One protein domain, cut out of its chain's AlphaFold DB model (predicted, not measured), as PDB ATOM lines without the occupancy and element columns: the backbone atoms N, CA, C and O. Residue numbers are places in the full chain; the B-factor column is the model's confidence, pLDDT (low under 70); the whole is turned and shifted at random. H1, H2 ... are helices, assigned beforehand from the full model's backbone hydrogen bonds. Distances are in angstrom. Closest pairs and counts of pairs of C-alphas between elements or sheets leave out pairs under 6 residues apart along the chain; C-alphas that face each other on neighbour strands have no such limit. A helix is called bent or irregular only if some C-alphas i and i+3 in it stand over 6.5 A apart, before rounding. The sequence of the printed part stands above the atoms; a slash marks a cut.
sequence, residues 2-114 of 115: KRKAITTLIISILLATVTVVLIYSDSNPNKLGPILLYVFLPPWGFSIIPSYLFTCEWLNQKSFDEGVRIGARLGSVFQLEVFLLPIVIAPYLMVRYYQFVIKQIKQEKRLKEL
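Overview. This is residues 2 to 114 of the 115 residues of an uncharacterized protein of Erysipelotrichaceae bacterium (UniProt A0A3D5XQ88). From the first residue, you meet a flat, loose frame: H1 folds back into H2a as a hairpin, bent H2 makes the long bar, bent H3 makes a triangle with H2b, and H4 leaves from the middle of the bar. Residues 2 to 14 and 102 to 114 stick out. The printed part has 113 residues with four named helices, H1 to H4 in order, and no named strand: all helix. It is loose, with a radius of gyration of the C-alphas of 19.3 A and spans of 56 by 47 by 13 A.

Arrangement. H2, residues 32 to 60, assigned as one helix by its hydrogen bonds, is bent: C-alphas 46 and 49 are 6.6 A apart, and arms H2a, 32 to 46, and H2b, 49 to 60, stand at 42 degrees. H1, residues 2 to 25, touches H2a in a hairpin, closest at the C-alphas of Ile 23 and Pro 34, 6.3 A. H3, residues 64 to 88, likewise assigned as one helix, is bent: C-alphas 77 and 80 are 9.4 A apart, with arms H3a, 64 to 77, and irregular H3b, 80 to 88, where C-alphas 83 and 86 are 6.9 A apart. H2b touches H3b, closest at C-alphas 51 and 86, 5.6 A. H4, residues 90 to 112, touches H2b, closest at C-alphas 51 and 93, 4.7 A, at a steep tilt of 63 degrees. Every O i to N i+4 pair is within hydrogen-bond range in H1, H2b, H3a and H4, against 9 of 11 in H2a and 2 of 5 in H3b, where 5 of 6 O i to N i+3 pairs are.

Along the chain. Find C-alpha 2 at (17.678, 22.294, 25.136); H1 runs 34.6 A from there. H4 runs 33.0 A to C-alpha 112 at (32.488, 39.838, 25.022).

Size, cuts and confidence. The printed part has no cut and no long link. pLDDT is under 70 in 22 residues, among them 26 to 33.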
ATOM      1  N   LYS A   2      18.450  23.499  25.518       46.94
ATOM      2  CA  LYS A   2      17.678  22.294  25.136       46.94
ATOM      3  C   LYS A   2      16.437  22.025  26.006       46.94
ATOM      4  O   LYS A   2      15.358  21.831  25.471       46.94
ATOM      5  N   ARG A   3      16.562  22.099  27.339       60.19
ATOM      6  CA  ARG A   3      15.441  21.853  28.270       60.19
ATOM      7  C   ARG A   3      14.295  22.856  28.094       60.19
ATOM      8  O   ARG A   3      13.156  22.438  28.006       60.19
ATOM      9  N   LYS A   4      14.614  24.151  27.939       54.12
ATOM     10  CA  LYS A   4      13.622  25.206  27.664       54.12
ATOM     11  C   LYS A   4      12.898  24.955  26.336       54.12
ATOM     12  O   LYS A   4      11.682  25.007  26.313       54.12
ATOM     13  N   ALA A   5      13.631  24.596  25.276       53.16
ATOM     14  CA  ALA A   5      13.039  24.276  23.976       53.16
ATOM     15  C   ALA A   5      12.108  23.051  24.029       53.16
ATOM     16  O   ALA A   5      11.028  23.085  23.451       53.16
ATOM     17  N   ILE A   6      12.489  22.000  24.765       75.38
ATOM     18  CA  ILE A   6      11.651  20.806  24.954       75.38
ATOM     19  C   ILE A   6      10.385  21.149  25.747       75.38
ATOM     20  O   ILE A   6       9.297  20.741  25.359       75.38
ATOM     21  N   THR A   7      10.495  21.940  26.818       66.31
ATOM     22  CA  THR A   7       9.324  22.383  27.587       66.31
ATOM     23  C   THR A   7       8.378  23.224  26.729       66.31
ATOM     24  O   THR A   7       7.174  22.990  26.749       66.31
ATOM     25  N   THR A   8       8.905  24.147  25.919       59.50
ATOM     26  CA  THR A   8       8.099  24.943  24.981       59.50
ATOM     27  C   THR A   8       7.415  24.067  23.929       59.50
ATOM     28  O   THR A   8       6.241  24.283  23.635       59.50
ATOM     29  N   LEU A   9       8.108  23.052  23.402       65.69
ATOM     30  CA  LEU A   9       7.539  22.096  22.450       65.69
ATOM     31  C   LEU A   9       6.377  21.312  23.078       65.69
ATOM     32  O   LEU A   9       5.300  21.245  22.495       65.69
ATOM     33  N   ILE A  10       6.571  20.778  24.288       81.00
ATOM     34  CA  ILE A  10       5.548  20.015  25.018       81.00
ATOM     35  C   ILE A  10       4.317  20.883  25.290       81.00
ATOM     36  O   ILE A  10       3.203  20.448  25.020       81.00
ATOM     37  N   ILE A  11       4.510  22.121  25.762       72.62
ATOM     38  CA  ILE A  11       3.408  23.065  26.003       72.62
ATOM     39  C   ILE A  11       2.662  23.371  24.700       72.62
ATOM     40  O   ILE A  11       1.437  23.398  24.700       72.62
ATOM     41  N   SER A  12       3.381  23.553  23.590       65.62
ATOM     42  CA  SER A  12       2.771  23.841  22.283       65.62
ATOM     43  C   SER A  12       1.936  22.666  21.770       65.62
ATOM     44  O   SER A  12       0.836  22.874  21.263       65.62
ATOM     45  N   ILE A  13       2.421  21.431  21.946       74.62
ATOM     46  CA  ILE A  13       1.688  20.206  21.589       74.62
ATOM     47  C   ILE A  13       0.443  20.053  22.470       74.62
ATOM     48  O   ILE A  13      -0.638  19.769  21.956       74.62
ATOM     49  N   LEU A  14       0.567  20.289  23.779       78.12
ATOM     50  CA  LEU A  14      -0.556  20.263  24.721       78.12
ATOM     51  C   LEU A  14      -1.621  21.296  24.351       78.12
ATOM     52  O   LEU A  14      -2.794  20.941  24.264       78.12
ATOM     53  N   LEU A  15      -1.217  22.538  24.066       70.88
ATOM     54  CA  LEU A  15      -2.141  23.586  23.636       70.88
ATOM     55  C   LEU A  15      -2.867  23.188  22.350       70.88
ATOM     56  O   LEU A  15      -4.087  23.269  22.319       70.88
ATOM     57  N   ALA A  16      -2.134  22.711  21.337       72.62
ATOM     58  CA  ALA A  16      -2.706  22.266  20.067       72.62
ATOM     59  C   ALA A  16      -3.704  21.112  20.251       72.62
ATOM     60  O   ALA A  16      -4.756  21.083  19.620       72.62
ATOM     61  N   THR A  17      -3.395  20.174  21.149       75.19
ATOM     62  CA  THR A  17      -4.275  19.038  21.455       75.19
ATOM     63  C   THR A  17      -5.562  19.519  22.121       75.19
ATOM     64  O   THR A  17      -6.651  19.106  21.728       75.19
ATOM     65  N   VAL A  18      -5.453  20.442  23.081       75.19
ATOM     66  CA  VAL A  18      -6.608  21.043  23.759       75.19
ATOM     67  C   VAL A  18      -7.490  21.808  22.770       75.19
ATOM     68  O   VAL A  18      -8.706  21.633  22.803       75.19
ATOM     69  N   THR A  19      -6.920  22.588  21.845       68.00
ATOM     70  CA  THR A  19      -7.728  23.281  20.826       68.00
ATOM     71  C   THR A  19      -8.442  22.313  19.891       68.00
ATOM     72  O   THR A  19      -9.615  22.529  19.599       68.00
ATOM     73  N   VAL A  20      -7.800  21.219  19.470       70.06
ATOM     74  CA  VAL A  20      -8.452  20.184  18.644       70.06
ATOM     75  C   VAL A  20      -9.612  19.515  19.392       70.06
ATOM     76  O   VAL A  20     -10.681  19.329  18.812       70.06
ATOM     77  N   VAL A  21      -9.442  19.197  20.680       77.06
ATOM     78  CA  VAL A  21     -10.505  18.603  21.514       77.06
ATOM     79  C   VAL A  21     -11.679  19.568  21.698       77.06
ATOM     80  O   VAL A  21     -12.834  19.148  21.595       77.06
ATOM     81  N   LEU A  22     -11.404  20.857  21.917       71.00
ATOM     82  CA  LEU A  22     -12.437  21.891  22.025       71.00
ATOM     83  C   LEU A  22     -13.209  22.066  20.708       71.00
ATOM     84  O   LEU A  22     -14.434  22.130  20.737       71.00
ATOM     85  N   ILE A  23     -12.521  22.051  19.559       69.25
ATOM     86  CA  ILE A  23     -13.154  22.085  18.226       69.25
ATOM     87  C   ILE A  23     -14.052  20.865  18.008       69.25
ATOM     88  O   ILE A  23     -15.128  20.981  17.427       69.25
ATOM     89  N   TYR A  24     -13.601  19.679  18.419       69.81
ATOM     90  CA  TYR A  24     -14.349  18.446  18.183       69.81
ATOM     91  C   TYR A  24     -15.558  18.295  19.114       69.81
ATOM     92  O   TYR A  24     -16.550  17.684  18.721       69.81
ATOM     93  N   SER A  25     -15.475  18.863  20.320       71.25
ATOM     94  CA  SER A  25     -16.566  18.882  21.303       71.25
ATOM     95  C   SER A  25     -17.644  19.921  20.977       71.25
ATOM     96  O   SER A  25     -18.729  19.875  21.557       71.25
ATOM     97  N   ASP A  26     -17.370  20.847  20.055       67.50
ATOM     98  CA  ASP A  26     -18.362  21.787  19.543       67.50
ATOM     99  C   ASP A  26     -19.366  21.051  18.632       67.50
ATOM    100  O   ASP A  26     -19.001  20.366  17.672       67.50
ATOM    101  N   SER A  27     -20.653  21.179  18.957       65.12
ATOM    102  CA  SER A  27     -21.774  20.537  18.252       65.12
ATOM    103  C   SER A  27     -22.176  21.282  16.973       65.12
ATOM    104  O   SER A  27     -23.076  20.840  16.255       65.12
ATOM    105  N   ASN A  28     -21.512  22.397  16.660       68.62
ATOM    106  CA  ASN A  28     -21.778  23.183  15.468       68.62
ATOM    107  C   ASN A  28     -21.386  22.416  14.179       68.62
ATOM    108  O   ASN A  28     -20.228  22.007  14.029       68.62
ATOM    109  N   PRO A  29     -22.304  22.235  13.204       63.53
ATOM    110  CA  PRO A  29     -22.000  21.549  11.946       63.53
ATOM    111  C   PRO A  29     -20.961  22.295  11.095       63.53
ATOM    112  O   PRO A  29     -20.290  21.681  10.264       63.53
ATOM    113  N   ASN A  30     -20.783  23.603  11.309       68.75
ATOM    114  CA  ASN A  30     -19.862  24.423  10.531       68.75
ATOM    115  C   ASN A  30     -18.500  24.571  11.233       68.75
ATOM    116  O   ASN A  30     -18.158  25.620  11.779       68.75
ATOM    117  N   LYS A  31     -17.704  23.494  11.215       67.44
ATOM    118  CA  LYS A  31     -16.415  23.393  11.933       67.44
ATOM    119  C   LYS A  31     -15.305  24.307  11.394       67.44
ATOM    120  O   LYS A  31     -14.305  24.520  12.074       67.44
ATOM    121  N   LEU A  32     -15.481  24.883  10.202       67.44
ATOM    122  CA  LEU A  32     -14.504  25.765   9.551       67.44
ATOM    123  C   LEU A  32     -14.254  27.062  10.340       67.44
ATOM    124  O   LEU A  32     -13.104  27.445  10.535       67.44
ATOM    125  N   GLY A  33     -15.314  27.706  10.834       69.75
ATOM    126  CA  GLY A  33     -15.212  28.941  11.622       69.75
ATOM    127  C   GLY A  33     -14.424  28.753  12.927       69.75
ATOM    128  O   GLY A  33     -13.445  29.468  13.140       69.75
ATOM    129  N   PRO A  34     -14.781  27.759  13.762       70.81
ATOM    130  CA  PRO A  34     -14.030  27.405  14.962       70.81
ATOM    131  C   PRO A  34     -12.568  27.054  14.672       70.81
ATOM    132  O   PRO A  34     -11.683  27.566  15.346       70.81
ATOM    133  N   ILE A  35     -12.278  26.246  13.645       68.81
ATOM    134  CA  ILE A  35     -10.892  25.896  13.282       68.81
ATOM    135  C   ILE A  35     -10.082  27.150  12.936       68.81
ATOM    136  O   ILE A  35      -8.964  27.310  13.424       68.81
ATOM    137  N   LEU A  36     -10.644  28.064  12.139       66.00
ATOM    138  CA  LEU A  36      -9.974  29.320  11.802       66.00
ATOM    139  C   LEU A  36      -9.721  30.172  13.053       66.00
ATOM    140  O   LEU A  36      -8.612  30.666  13.250       66.00
ATOM    141  N   LEU A  37     -10.710  30.281  13.937       71.00
ATOM    142  CA  LEU A  37     -10.585  31.003  15.203       71.00
ATOM    143  C   LEU A  37      -9.523  30.384  16.116       71.00
ATOM    144  O   LEU A  37      -8.648  31.085  16.600       71.00
ATOM    145  N   TYR A  38      -9.537  29.076  16.327       71.38
ATOM    146  CA  TYR A  38      -8.651  28.419  17.287       71.38
ATOM    147  C   TYR A  38      -7.230  28.178  16.767       71.38
ATOM    148  O   TYR A  38      -6.316  28.006  17.570       71.38
ATOM    149  N   VAL A  39      -7.015  28.169  15.450       72.12
ATOM    150  CA  VAL A  39      -5.678  27.991  14.866       72.12
ATOM    151  C   VAL A  39      -5.011  29.329  14.572       72.12
ATOM    152  O   VAL A  39      -3.821  29.471  14.843       72.12
ATOM    153  N   PHE A  40      -5.742  30.318  14.049       73.88
ATOM    154  CA  PHE A  40      -5.141  31.595  13.652       73.88
ATOM    155  C   PHE A  40      -5.176  32.638  14.763       73.88
ATOM    156  O   PHE A  40      -4.201  33.372  14.922       73.88
ATOM    157  N   LEU A  41      -6.247  32.698  15.561       75.94
ATOM    158  CA  LEU A  41      -6.395  33.751  16.563       75.94
ATOM    159  C   LEU A  41      -5.390  33.626  17.722       75.94
ATOM    160  O   LEU A  41      -4.859  34.664  18.116       75.94
ATOM    161  N   PRO A  42      -5.043  32.431  18.255       80.12
ATOM    162  CA  PRO A  42      -4.065  32.351  19.336       80.12
ATOM    163  C   PRO A  42      -2.661  32.789  18.907       80.12
ATOM    164  O   PRO A  42      -2.119  33.673  19.571       80.12
ATOM    165  N   PRO A  43      -2.062  32.292  17.800       78.31
ATOM    166  CA  PRO A  43      -0.785  32.817  17.319       78.31
ATOM    167  C   PRO A  43      -0.833  34.324  17.063       78.31
ATOM    168  O   PRO A  43       0.124  35.027  17.385       78.31
ATOM    169  N   TRP A  44      -1.950  34.835  16.540       81.94
ATOM    170  CA  TRP A  44      -2.134  36.267  16.322       81.94
ATOM    171  C   TRP A  44      -2.142  37.051  17.635       81.94
ATOM    172  O   TRP A  44      -1.396  38.018  17.770       81.94
ATOM    173  N   GLY A  45      -2.909  36.596  18.628       81.31
ATOM    174  CA  GLY A  45      -2.986  37.194  19.958       81.31
ATOM    175  C   GLY A  45      -1.635  37.191  20.674       81.31
ATOM    176  O   GLY A  45      -1.197  38.228  21.170       81.31
ATOM    177  N   PHE A  46      -0.911  36.067  20.643       83.94
ATOM    178  CA  PHE A  46       0.448  35.981  21.195       83.94
ATOM    179  C   PHE A  46       1.447  36.896  20.474       83.94
ATOM    180  O   PHE A  46       2.440  37.311  21.073       83.94
ATOM    181  N   SER A  47       1.180  37.248  19.215       87.81
ATOM    182  CA  SER A  47       2.034  38.147  18.436       87.81
ATOM    183  C   SER A  47       1.845  39.626  18.786       87.81
ATOM    184  O   SER A  47       2.715  40.434  18.454       87.81
ATOM    185  N   ILE A  48       0.750  40.005  19.462       85.94
ATOM    186  CA  ILE A  48       0.433  41.411  19.769       85.94
ATOM    187  C   ILE A  48       1.510  42.034  20.664       85.94
ATOM    188  O   ILE A  48       2.008  43.117  20.367       85.94
ATOM    189  N   ILE A  49       1.913  41.343  21.735       85.25
ATOM    190  CA  ILE A  49       2.879  41.894  22.700       85.25
ATOM    191  C   ILE A  49       4.250  42.148  22.039       85.25
ATOM    192  O   ILE A  49       4.712  43.291  22.078       85.25
ATOM    193  N   PRO A  50       4.899  41.165  21.374       83.50
ATOM    194  CA  PRO A  50       6.158  41.401  20.662       83.50
ATOM    195  C   PRO A  50       6.060  42.481  19.582       83.50
ATOM    196  O   PRO A  50       7.019  43.213  19.346       83.50
ATOM    197  N   SER A  51       4.901  42.588  18.930       90.69
ATOM    198  CA  SER A  51       4.647  43.593  17.902       90.69
ATOM    199  C   SER A  51       4.708  45.022  18.450       90.69
ATOM    200  O   SER A  51       5.407  45.875  17.889       90.69
ATOM    201  N   TYR A  52       4.044  45.284  19.582       90.38
ATOM    202  CA  TYR A  52       4.121  46.589  20.241       90.38
ATOM    203  C   TYR A  52       5.524  46.887  20.759       90.38
ATOM    204  O   TYR A  52       6.013  47.995  20.548       90.38
ATOM    205  N   LEU A  53       6.195  45.905  21.368       88.19
ATOM    206  CA  LEU A  53       7.572  46.076  21.839       88.19
ATOM    207  C   LEU A  53       8.501  46.496  20.698       88.19
ATOM    208  O   LEU A  53       9.198  47.502  20.814       88.19
ATOM    209  N   PHE A  54       8.447  45.792  19.566       90.44
ATOM    210  CA  PHE A  54       9.248  46.143  18.398       90.44
ATOM    211  C   PHE A  54       8.894  47.512  17.825       90.44
ATOM    212  O   PHE A  54       9.787  48.259  17.440       90.44
ATOM    213  N   THR A  55       7.607  47.857  17.767       91.25
ATOM    214  CA  THR A  55       7.171  49.164  17.260       91.25
ATOM    215  C   THR A  55       7.721  50.294  18.131       91.25
ATOM    216  O   THR A  55       8.273  51.257  17.602       91.25
ATOM    217  N   CYS A  56       7.645  50.150  19.456       90.12
ATOM    218  CA  CYS A  56       8.209  51.110  20.402       90.12
ATOM    219  C   CYS A  56       9.736  51.202  20.283       90.12
ATOM    220  O   CYS A  56      10.268  52.303  20.171       90.12
ATOM    221  N   GLU A  57      10.454  50.074  20.254       89.38
ATOM    222  CA  GLU A  57      11.914  50.070  20.072       89.38
ATOM    223  C   GLU A  57      12.334  50.704  18.745       89.38
ATOM    224  O   GLU A  57      13.297  51.469  18.695       89.38
ATOM    225  N   TRP A  58      11.608  50.406  17.669       91.19
ATOM    226  CA  TRP A  58      11.877  50.958  16.350       91.19
ATOM    227  C   TRP A  58      11.646  52.469  16.310       91.19
ATOM    228  O   TRP A  58      12.469  53.178  15.733       91.19
ATOM    229  N   LEU A  59      10.580  52.968  16.944       91.19
ATOM    230  CA  LEU A  59      10.318  54.406  17.067       91.19
ATOM    231  C   LEU A  59      11.349  55.103  17.962       91.19
ATOM    232  O   LEU A  59      11.802  56.188  17.618       91.19
ATOM    233  N   ASN A  60      11.788  54.466  19.049       90.12
ATOM    234  CA  ASN A  60      12.818  55.013  19.942       90.12
ATOM    235  C   ASN A  60      14.200  55.128  19.275       90.12
ATOM    236  O   ASN A  60      15.046  55.883  19.742       90.12
ATOM    237  N   GLN A  61      14.440  54.397  18.183       90.62
ATOM    238  CA  GLN A  61      15.652  54.529  17.364       90.62
ATOM    239  C   GLN A  61      15.572  55.683  16.349       90.62
ATOM    240  O   GLN A  61      16.537  55.912  15.616       90.62
ATOM    241  N   LYS A  62      14.433  56.377  16.249       92.38
ATOM    242  CA  LYS A  62      14.220  57.499  15.327       92.38
ATOM    243  C   LYS A  62      14.455  58.828  16.025       92.38
ATOM    244  O   LYS A  62      14.232  58.966  17.225       92.38
ATOM    245  N   SER A  63      14.891  59.824  15.258       94.19
ATOM    246  CA  SER A  63      14.902  61.202  15.749       94.19
ATOM    247  C   SER A  63      13.471  61.707  15.940       94.19
ATOM    248  O   SER A  63      12.524  61.174  15.355       94.19
ATOM    249  N   PHE A  64      13.310  62.767  16.732       91.38
ATOM    250  CA  PHE A  64      12.005  63.393  16.944       91.38
ATOM    251  C   PHE A  64      11.336  63.788  15.615       91.38
ATOM    252  O   PHE A  64      10.181  63.438  15.382       91.38
ATOM    253  N   ASP A  65      12.086  64.413  14.699       94.62
ATOM    254  CA  ASP A  65      11.576  64.830  13.386       94.62
ATOM    255  C   ASP A  65      11.122  63.645  12.525       94.62
ATOM    256  O   ASP A  65      10.098  63.711  11.834       94.62
ATOM    257  N   GLU A  66      11.868  62.536  12.563       92.88
ATOM    258  CA  GLU A  66      11.481  61.305  11.875       92.88
ATOM    259  C   GLU A  66      10.216  60.699  12.490       92.88
ATOM    260  O   GLU A  66       9.300  60.327  11.751       92.88
ATOM    261  N   GLY A  67      10.134  60.647  13.822       89.81
ATOM    262  CA  GLY A  67       8.969  60.151  14.554       89.81
ATOM    263  C   GLY A  67       7.703  60.949  14.243       89.81
ATOM    264  O   GLY A  67       6.677  60.360  13.899       89.81
ATOM    265  N   VAL A  68       7.787  62.283  14.257       91.56
ATOM    266  CA  VAL A  68       6.673  63.177  13.893       91.56
ATOM    267  C   VAL A  68       6.247  62.959  12.443       91.56
ATOM    268  O   VAL A  68       5.053  62.871  12.159       91.56
ATOM    269  N   ARG A  69       7.193  62.801  11.508       92.81
ATOM    270  CA  ARG A  69       6.873  62.552  10.092       92.81
ATOM    271  C   ARG A  69       6.178  61.206   9.878       92.81
ATOM    272  O   ARG A  69       5.247  61.123   9.074       92.81
ATOM    273  N   ILE A  70       6.627  60.161  10.572       90.69
ATOM    274  CA  ILE A  70       5.996  58.835  10.545       90.69
ATOM    275  C   ILE A  70       4.584  58.928  11.132       90.69
ATOM    276  O   ILE A  70       3.633  58.491  10.485       90.69
ATOM    277  N   GLY A  71       4.442  59.558  12.301       88.31
ATOM    278  CA  GLY A  71       3.158  59.768  12.966       88.31
ATOM    279  C   GLY A  71       2.172  60.564  12.114       88.31
ATOM    280  O   GLY A  71       1.030  60.148  11.971       88.31
ATOM    281  N   ALA A  72       2.611  61.646  11.466       89.81
ATOM    282  CA  ALA A  72       1.768  62.456  10.588       89.81
ATOM    283  C   ALA A  72       1.314  61.685   9.338       89.81
ATOM    284  O   ALA A  72       0.139  61.729   8.980       89.81
ATOM    285  N   ARG A  73       2.217  60.933   8.688       91.44
ATOM    286  CA  ARG A  73       1.855  60.099   7.528       91.44
ATOM    287  C   ARG A  73       0.872  59.004   7.917       91.44
ATOM    288  O   ARG A  73      -0.167  58.869   7.278       91.44
ATOM    289  N   LEU A  74       1.175  58.245   8.964       89.19
ATOM    290  CA  LEU A  74       0.299  57.165   9.408       89.19
ATOM    291  C   LEU A  74      -1.035  57.703   9.937       89.19
ATOM    292  O   LEU A  74      -2.076  57.168   9.578       89.19
ATOM    293  N   GLY A  75      -1.021  58.797  10.697       89.00
ATOM    294  CA  GLY A  75      -2.226  59.472  11.178       89.00
ATOM    295  C   GLY A  75      -3.072  60.069  10.050       89.00
ATOM    296  O   GLY A  75      -4.290  60.070  10.146       89.00
ATOM    297  N   SER A  76      -2.475  60.507   8.938       90.31
ATOM    298  CA  SER A  76      -3.255  60.984   7.783       90.31
ATOM    299  C   SER A  76      -4.019  59.867   7.062       90.31
ATOM    300  O   SER A  76      -5.094  60.114   6.525       90.31
ATOM    301  N   VAL A  77      -3.481  58.641   7.066       90.44
ATOM    302  CA  VAL A  77      -4.069  57.487   6.365       90.44
ATOM    303  C   VAL A  77      -5.007  56.698   7.276       90.44
ATOM    304  O   VAL A  77      -6.092  56.313   6.856       90.44
ATOM    305  N   PHE A  78      -4.592  56.466   8.521       88.06
ATOM    306  CA  PHE A  78      -5.267  55.585   9.476       88.06
ATOM    307  C   PHE A  78      -5.907  56.341  10.645       88.06
ATOM    308  O   PHE A  78      -6.569  55.732  11.476       88.06
ATOM    309  N   GLN A  79      -5.726  57.662  10.748       90.12
ATOM    310  CA  GLN A  79      -6.265  58.477  11.844       90.12
ATOM    311  C   GLN A  79      -5.875  57.902  13.218       90.12
ATOM    312  O   GLN A  79      -4.699  57.631  13.465       90.12
ATOM    313  N   LEU A  80      -6.847  57.704  14.112       81.94
ATOM    314  CA  LEU A  80      -6.646  57.072  15.419       81.94
ATOM    315  C   LEU A  80      -6.416  55.557  15.320       81.94
ATOM    316  O   LEU A  80      -5.867  54.959  16.243       81.94
ATOM    317  N   GLU A  81      -6.757  54.919  14.199       85.81
ATOM    318  CA  GLU A  81      -6.525  53.484  13.990       85.81
ATOM    319  C   GLU A  81      -5.041  53.151  13.790       85.81
ATOM    320  O   GLU A  81      -4.656  51.982  13.811       85.81
ATOM    321  N   VAL A  82      -4.170  54.163  13.689       86.00
ATOM    322  CA  VAL A  82      -2.712  53.976  13.700       86.00
ATOM    323  C   VAL A  82      -2.243  53.162  14.911       86.00
ATOM    324  O   VAL A  82      -1.305  52.374  14.798       86.00
ATOM    325  N   PHE A  83      -2.924  53.283  16.054       84.81
ATOM    326  CA  PHE A  83      -2.605  52.510  17.254       84.81
ATOM    327  C   PHE A  83      -2.962  51.027  17.122       84.81
ATOM    328  O   PHE A  83      -2.397  50.215  17.852       84.81
ATOM    329  N   LEU A  84      -3.853  50.662  16.196       89.00
ATOM    330  CA  LEU A  84      -4.248  49.280  15.915       89.00
ATOM    331  C   LEU A  84      -3.331  48.605  14.890       89.00
ATOM    332  O   LEU A  84      -3.335  47.378  14.800       89.00
ATOM    333  N   LEU A  85      -2.507  49.357  14.150       89.00
ATOM    334  CA  LEU A  85      -1.580  48.789  13.160       89.00
ATOM    335  C   LEU A  85      -0.712  47.662  13.739       89.00
ATOM    336  O   LEU A  85      -0.678  46.590  13.130       89.00
ATOM    337  N   PRO A  86      -0.074  47.811  14.920       87.12
ATOM    338  CA  PRO A  86       0.696  46.726  15.514       87.12
ATOM    339  C   PRO A  86      -0.121  45.458  15.790       87.12
ATOM    340  O   PRO A  86       0.453  44.375  15.798       87.12
ATOM    341  N   ILE A  87      -1.440  45.557  15.975       88.44
ATOM    342  CA  ILE A  87      -2.335  44.402  16.151       88.44
ATOM    343  C   ILE A  87      -2.631  43.752  14.797       88.44
ATOM    344  O   ILE A  87      -2.535  42.532  14.661       88.44
ATOM    345  N   VAL A  88      -2.947  44.555  13.778       88.12
ATOM    346  CA  VAL A  88      -3.307  44.062  12.438       88.12
ATOM    347  C   VAL A  88      -2.140  43.328  11.776       88.12
ATOM    348  O   VAL A  88      -2.336  42.288  11.159       88.12
ATOM    349  N   ILE A  89      -0.911  43.813  11.939       89.75
ATOM    350  CA  ILE A  89       0.289  43.156  11.391       89.75
ATOM    351  C   ILE A  89       1.119  42.454  12.475       89.75
ATOM    352  O   ILE A  89       2.324  42.241  12.301       89.75
ATOM    353  N   ALA A  90       0.482  42.062  13.586       87.56
ATOM    354  CA  ALA A  90       1.159  41.516  14.760       87.56
ATOM    355  C   ALA A  90       2.088  40.328  14.455       87.56
ATOM    356  O   ALA A  90       3.253  40.387  14.856       87.56
ATOM    357  N   PRO A  91       1.668  39.281  13.710       87.12
ATOM    358  CA  PRO A  91       2.545  38.143  13.423       87.12
ATOM    359  C   PRO A  91       3.817  38.542  12.671       87.12
ATOM    360  O   PRO A  91       4.907  38.052  12.968       87.12
ATOM    361  N   TYR A  92       3.698  39.478  11.729       90.94
ATOM    362  CA  TYR A  92       4.839  39.986  10.976       90.94
ATOM    363  C   TYR A  92       5.815  40.744  11.883       90.94
ATOM    364  O   TYR A  92       7.022  40.479  11.868       90.94
ATOM    365  N   LEU A  93       5.301  41.659  12.706       90.44
ATOM    366  CA  LEU A  93       6.126  42.452  13.615       90.44
ATOM    367  C   LEU A  93       6.760  41.603  14.722       90.44
ATOM    368  O   LEU A  93       7.913  41.842  15.075       90.44
ATOM    369  N   MET A  94       6.091  40.547  15.188       90.50
ATOM    370  CA  MET A  94       6.686  39.560  16.092       90.50
ATOM    371  C   MET A  94       7.911  38.871  15.473       90.50
ATOM    372  O   MET A  94       8.936  38.711  16.136       90.50
ATOM    373  N   VAL A  95       7.847  38.465  14.201       90.31
ATOM    374  CA  VAL A  95       9.013  37.863  13.527       90.31
ATOM    375  C   VAL A  95      10.168  38.865  13.464       90.31
ATOM    376  O   VAL A  95      11.316  38.509  13.740       90.31
ATOM    377  N   ARG A  96       9.870  40.132  13.154       89.25
ATOM    378  CA  ARG A  96      10.867  41.212  13.128       89.25
ATOM    379  C   ARG A  96      11.480  41.463  14.505       89.25
ATOM    380  O   ARG A  96      12.700  41.603  14.584       89.25
ATOM    381  N   TYR A  97      10.670  41.431  15.562       89.69
ATOM    382  CA  TYR A  97      11.126  41.509  16.948       89.69
ATOM    383  C   TYR A  97      12.152  40.418  17.263       89.69
ATOM    384  O   TYR A  97      13.282  40.712  17.650       89.69
ATOM    385  N   TYR A  98      11.815  39.148  17.022       88.00
ATOM    386  CA  TYR A  98      12.736  38.052  17.327       88.00
ATOM    387  C   TYR A  98      14.018  38.118  16.495       88.00
ATOM    388  O   TYR A  98      15.102  37.866  17.020       88.00
ATOM    389  N   GLN A  99      13.934  38.508  15.220       90.31
ATOM    390  CA  GLN A  99      15.124  38.734  14.395       90.31
ATOM    391  C   GLN A  99      16.017  39.846  14.957       90.31
ATOM    392  O   GLN A  99      17.243  39.713  14.937       90.31
ATOM    393  N   PHE A 100      15.419  40.935  15.439       88.19
ATOM    394  CA  PHE A 100      16.132  42.043  16.063       88.19
ATOM    395  C   PHE A 100      16.840  41.600  17.352       88.19
ATOM    396  O   PHE A 100      18.060  41.743  17.451       88.19
ATOM    397  N   VAL A 101      16.122  40.944  18.266       88.19
ATOM    398  CA  VAL A 101      16.675  40.424  19.529       88.19
ATOM    399  C   VAL A 101      17.813  39.425  19.281       88.19
ATOM    400  O   VAL A 101      18.877  39.518  19.893       88.19
ATOM    401  N   ILE A 102      17.651  38.492  18.337       90.81
ATOM    402  CA  ILE A 102      18.705  37.522  17.987       90.81
ATOM    403  C   ILE A 102      19.967  38.232  17.475       90.81
ATOM    404  O   ILE A 102      21.084  37.829  17.819       90.81
ATOM    405  N   LYS A 103      19.813  39.282  16.658       90.00
ATOM    406  CA  LYS A 103      20.947  40.081  16.170       90.00
ATOM    407  C   LYS A 103      21.673  40.779  17.318       90.00
ATOM    408  O   LYS A 103      22.900  40.687  17.357       90.00
ATOM    409  N   GLN A 104      20.942  41.392  18.250       87.12
ATOM    410  CA  GLN A 104      21.533  42.034  19.428       87.12
ATOM    411  C   GLN A 104      22.313  41.038  20.289       87.12
ATOM    412  O   GLN A 104      23.497  41.246  20.545       87.12
ATOM    413  N   ILE A 105      21.721  39.884  20.618       89.50
ATOM    414  CA  ILE A 105      22.398  38.830  21.396       89.50
ATOM    415  C   ILE A 105      23.691  38.371  20.700       89.50
ATOM    416  O   ILE A 105      24.711  38.129  21.349       89.50
ATOM    417  N   LYS A 106      23.675  38.236  19.367       89.44
ATOM    418  CA  LYS A 106      24.867  37.851  18.594       89.44
ATOM    419  C   LYS A 106      25.942  38.944  18.598       89.44
ATOM    420  O   LYS A 106      27.127  38.620  18.534       89.44
ATOM    421  N   GLN A 107      25.555  40.217  18.622       88.69
ATOM    422  CA  GLN A 107      26.493  41.337  18.731       88.69
ATOM    423  C   GLN A 107      27.112  41.410  20.128       88.69
ATOM    424  O   GLN A 107      28.333  41.467  20.227       88.69
ATOM    425  N   GLU A 108      26.312  41.302  21.188       87.38
ATOM    426  CA  GLU A 108      26.807  41.296  22.570       87.38
ATOM    427  C   GLU A 108      27.798  40.163  22.836       87.38
ATOM    428  O   GLU A 108      28.822  40.374  23.481       87.38
ATOM    429  N   LYS A 109      27.523  38.956  22.323       87.00
ATOM    430  CA  LYS A 109      28.467  37.835  22.438       87.00
ATOM    431  C   LYS A 109      29.797  38.136  21.757       87.00
ATOM    432  O   LYS A 109      30.832  37.930  22.370       87.00
ATOM    433  N   ARG A 110      29.767  38.686  20.537       84.19
ATOM    434  CA  ARG A 110      30.993  39.078  19.823       84.19
ATOM    435  C   ARG A 110      31.783  40.158  20.558       84.19
ATOM    436  O   ARG A 110      33.002  40.097  20.559       84.19
ATOM    437  N   LEU A 111      31.106  41.110  21.199       81.44
ATOM    438  CA  LEU A 111      31.756  42.148  22.008       81.44
ATOM    439  C   LEU A 111      32.439  41.585  23.261       81.44
ATOM    440  O   LEU A 111      33.478  42.093  23.653       81.44
ATOM    441  N   LYS A 112      31.887  40.525  23.862       80.25
ATOM    442  CA  LYS A 112      32.488  39.838  25.022       80.25
ATOM    443  C   LYS A 112      33.642  38.897  24.659       80.25
ATOM    444  O   LYS A 112      34.376  38.488  25.547       80.25
ATOM    445  N   GLU A 113      33.758  38.516  23.389       79.38
ATOM    446  CA  GLU A 113      34.812  37.636  22.858       79.38
ATOM    447  C   GLU A 113      36.000  38.419  22.263       79.38
ATOM    448  O   GLU A 113      36.998  37.809  21.880       79.38
ATOM    449  N   LEU A 114      35.906  39.752  22.174       62.75
ATOM    450  CA  LEU A 114      37.022  40.620  21.797       62.75
ATOM    451  C   LEU A 114      37.948  40.819  23.020       62.75
ATOM    452  O   LEU A 114      37.425  41.097  24.101       62.75
TER     453      LEU A 114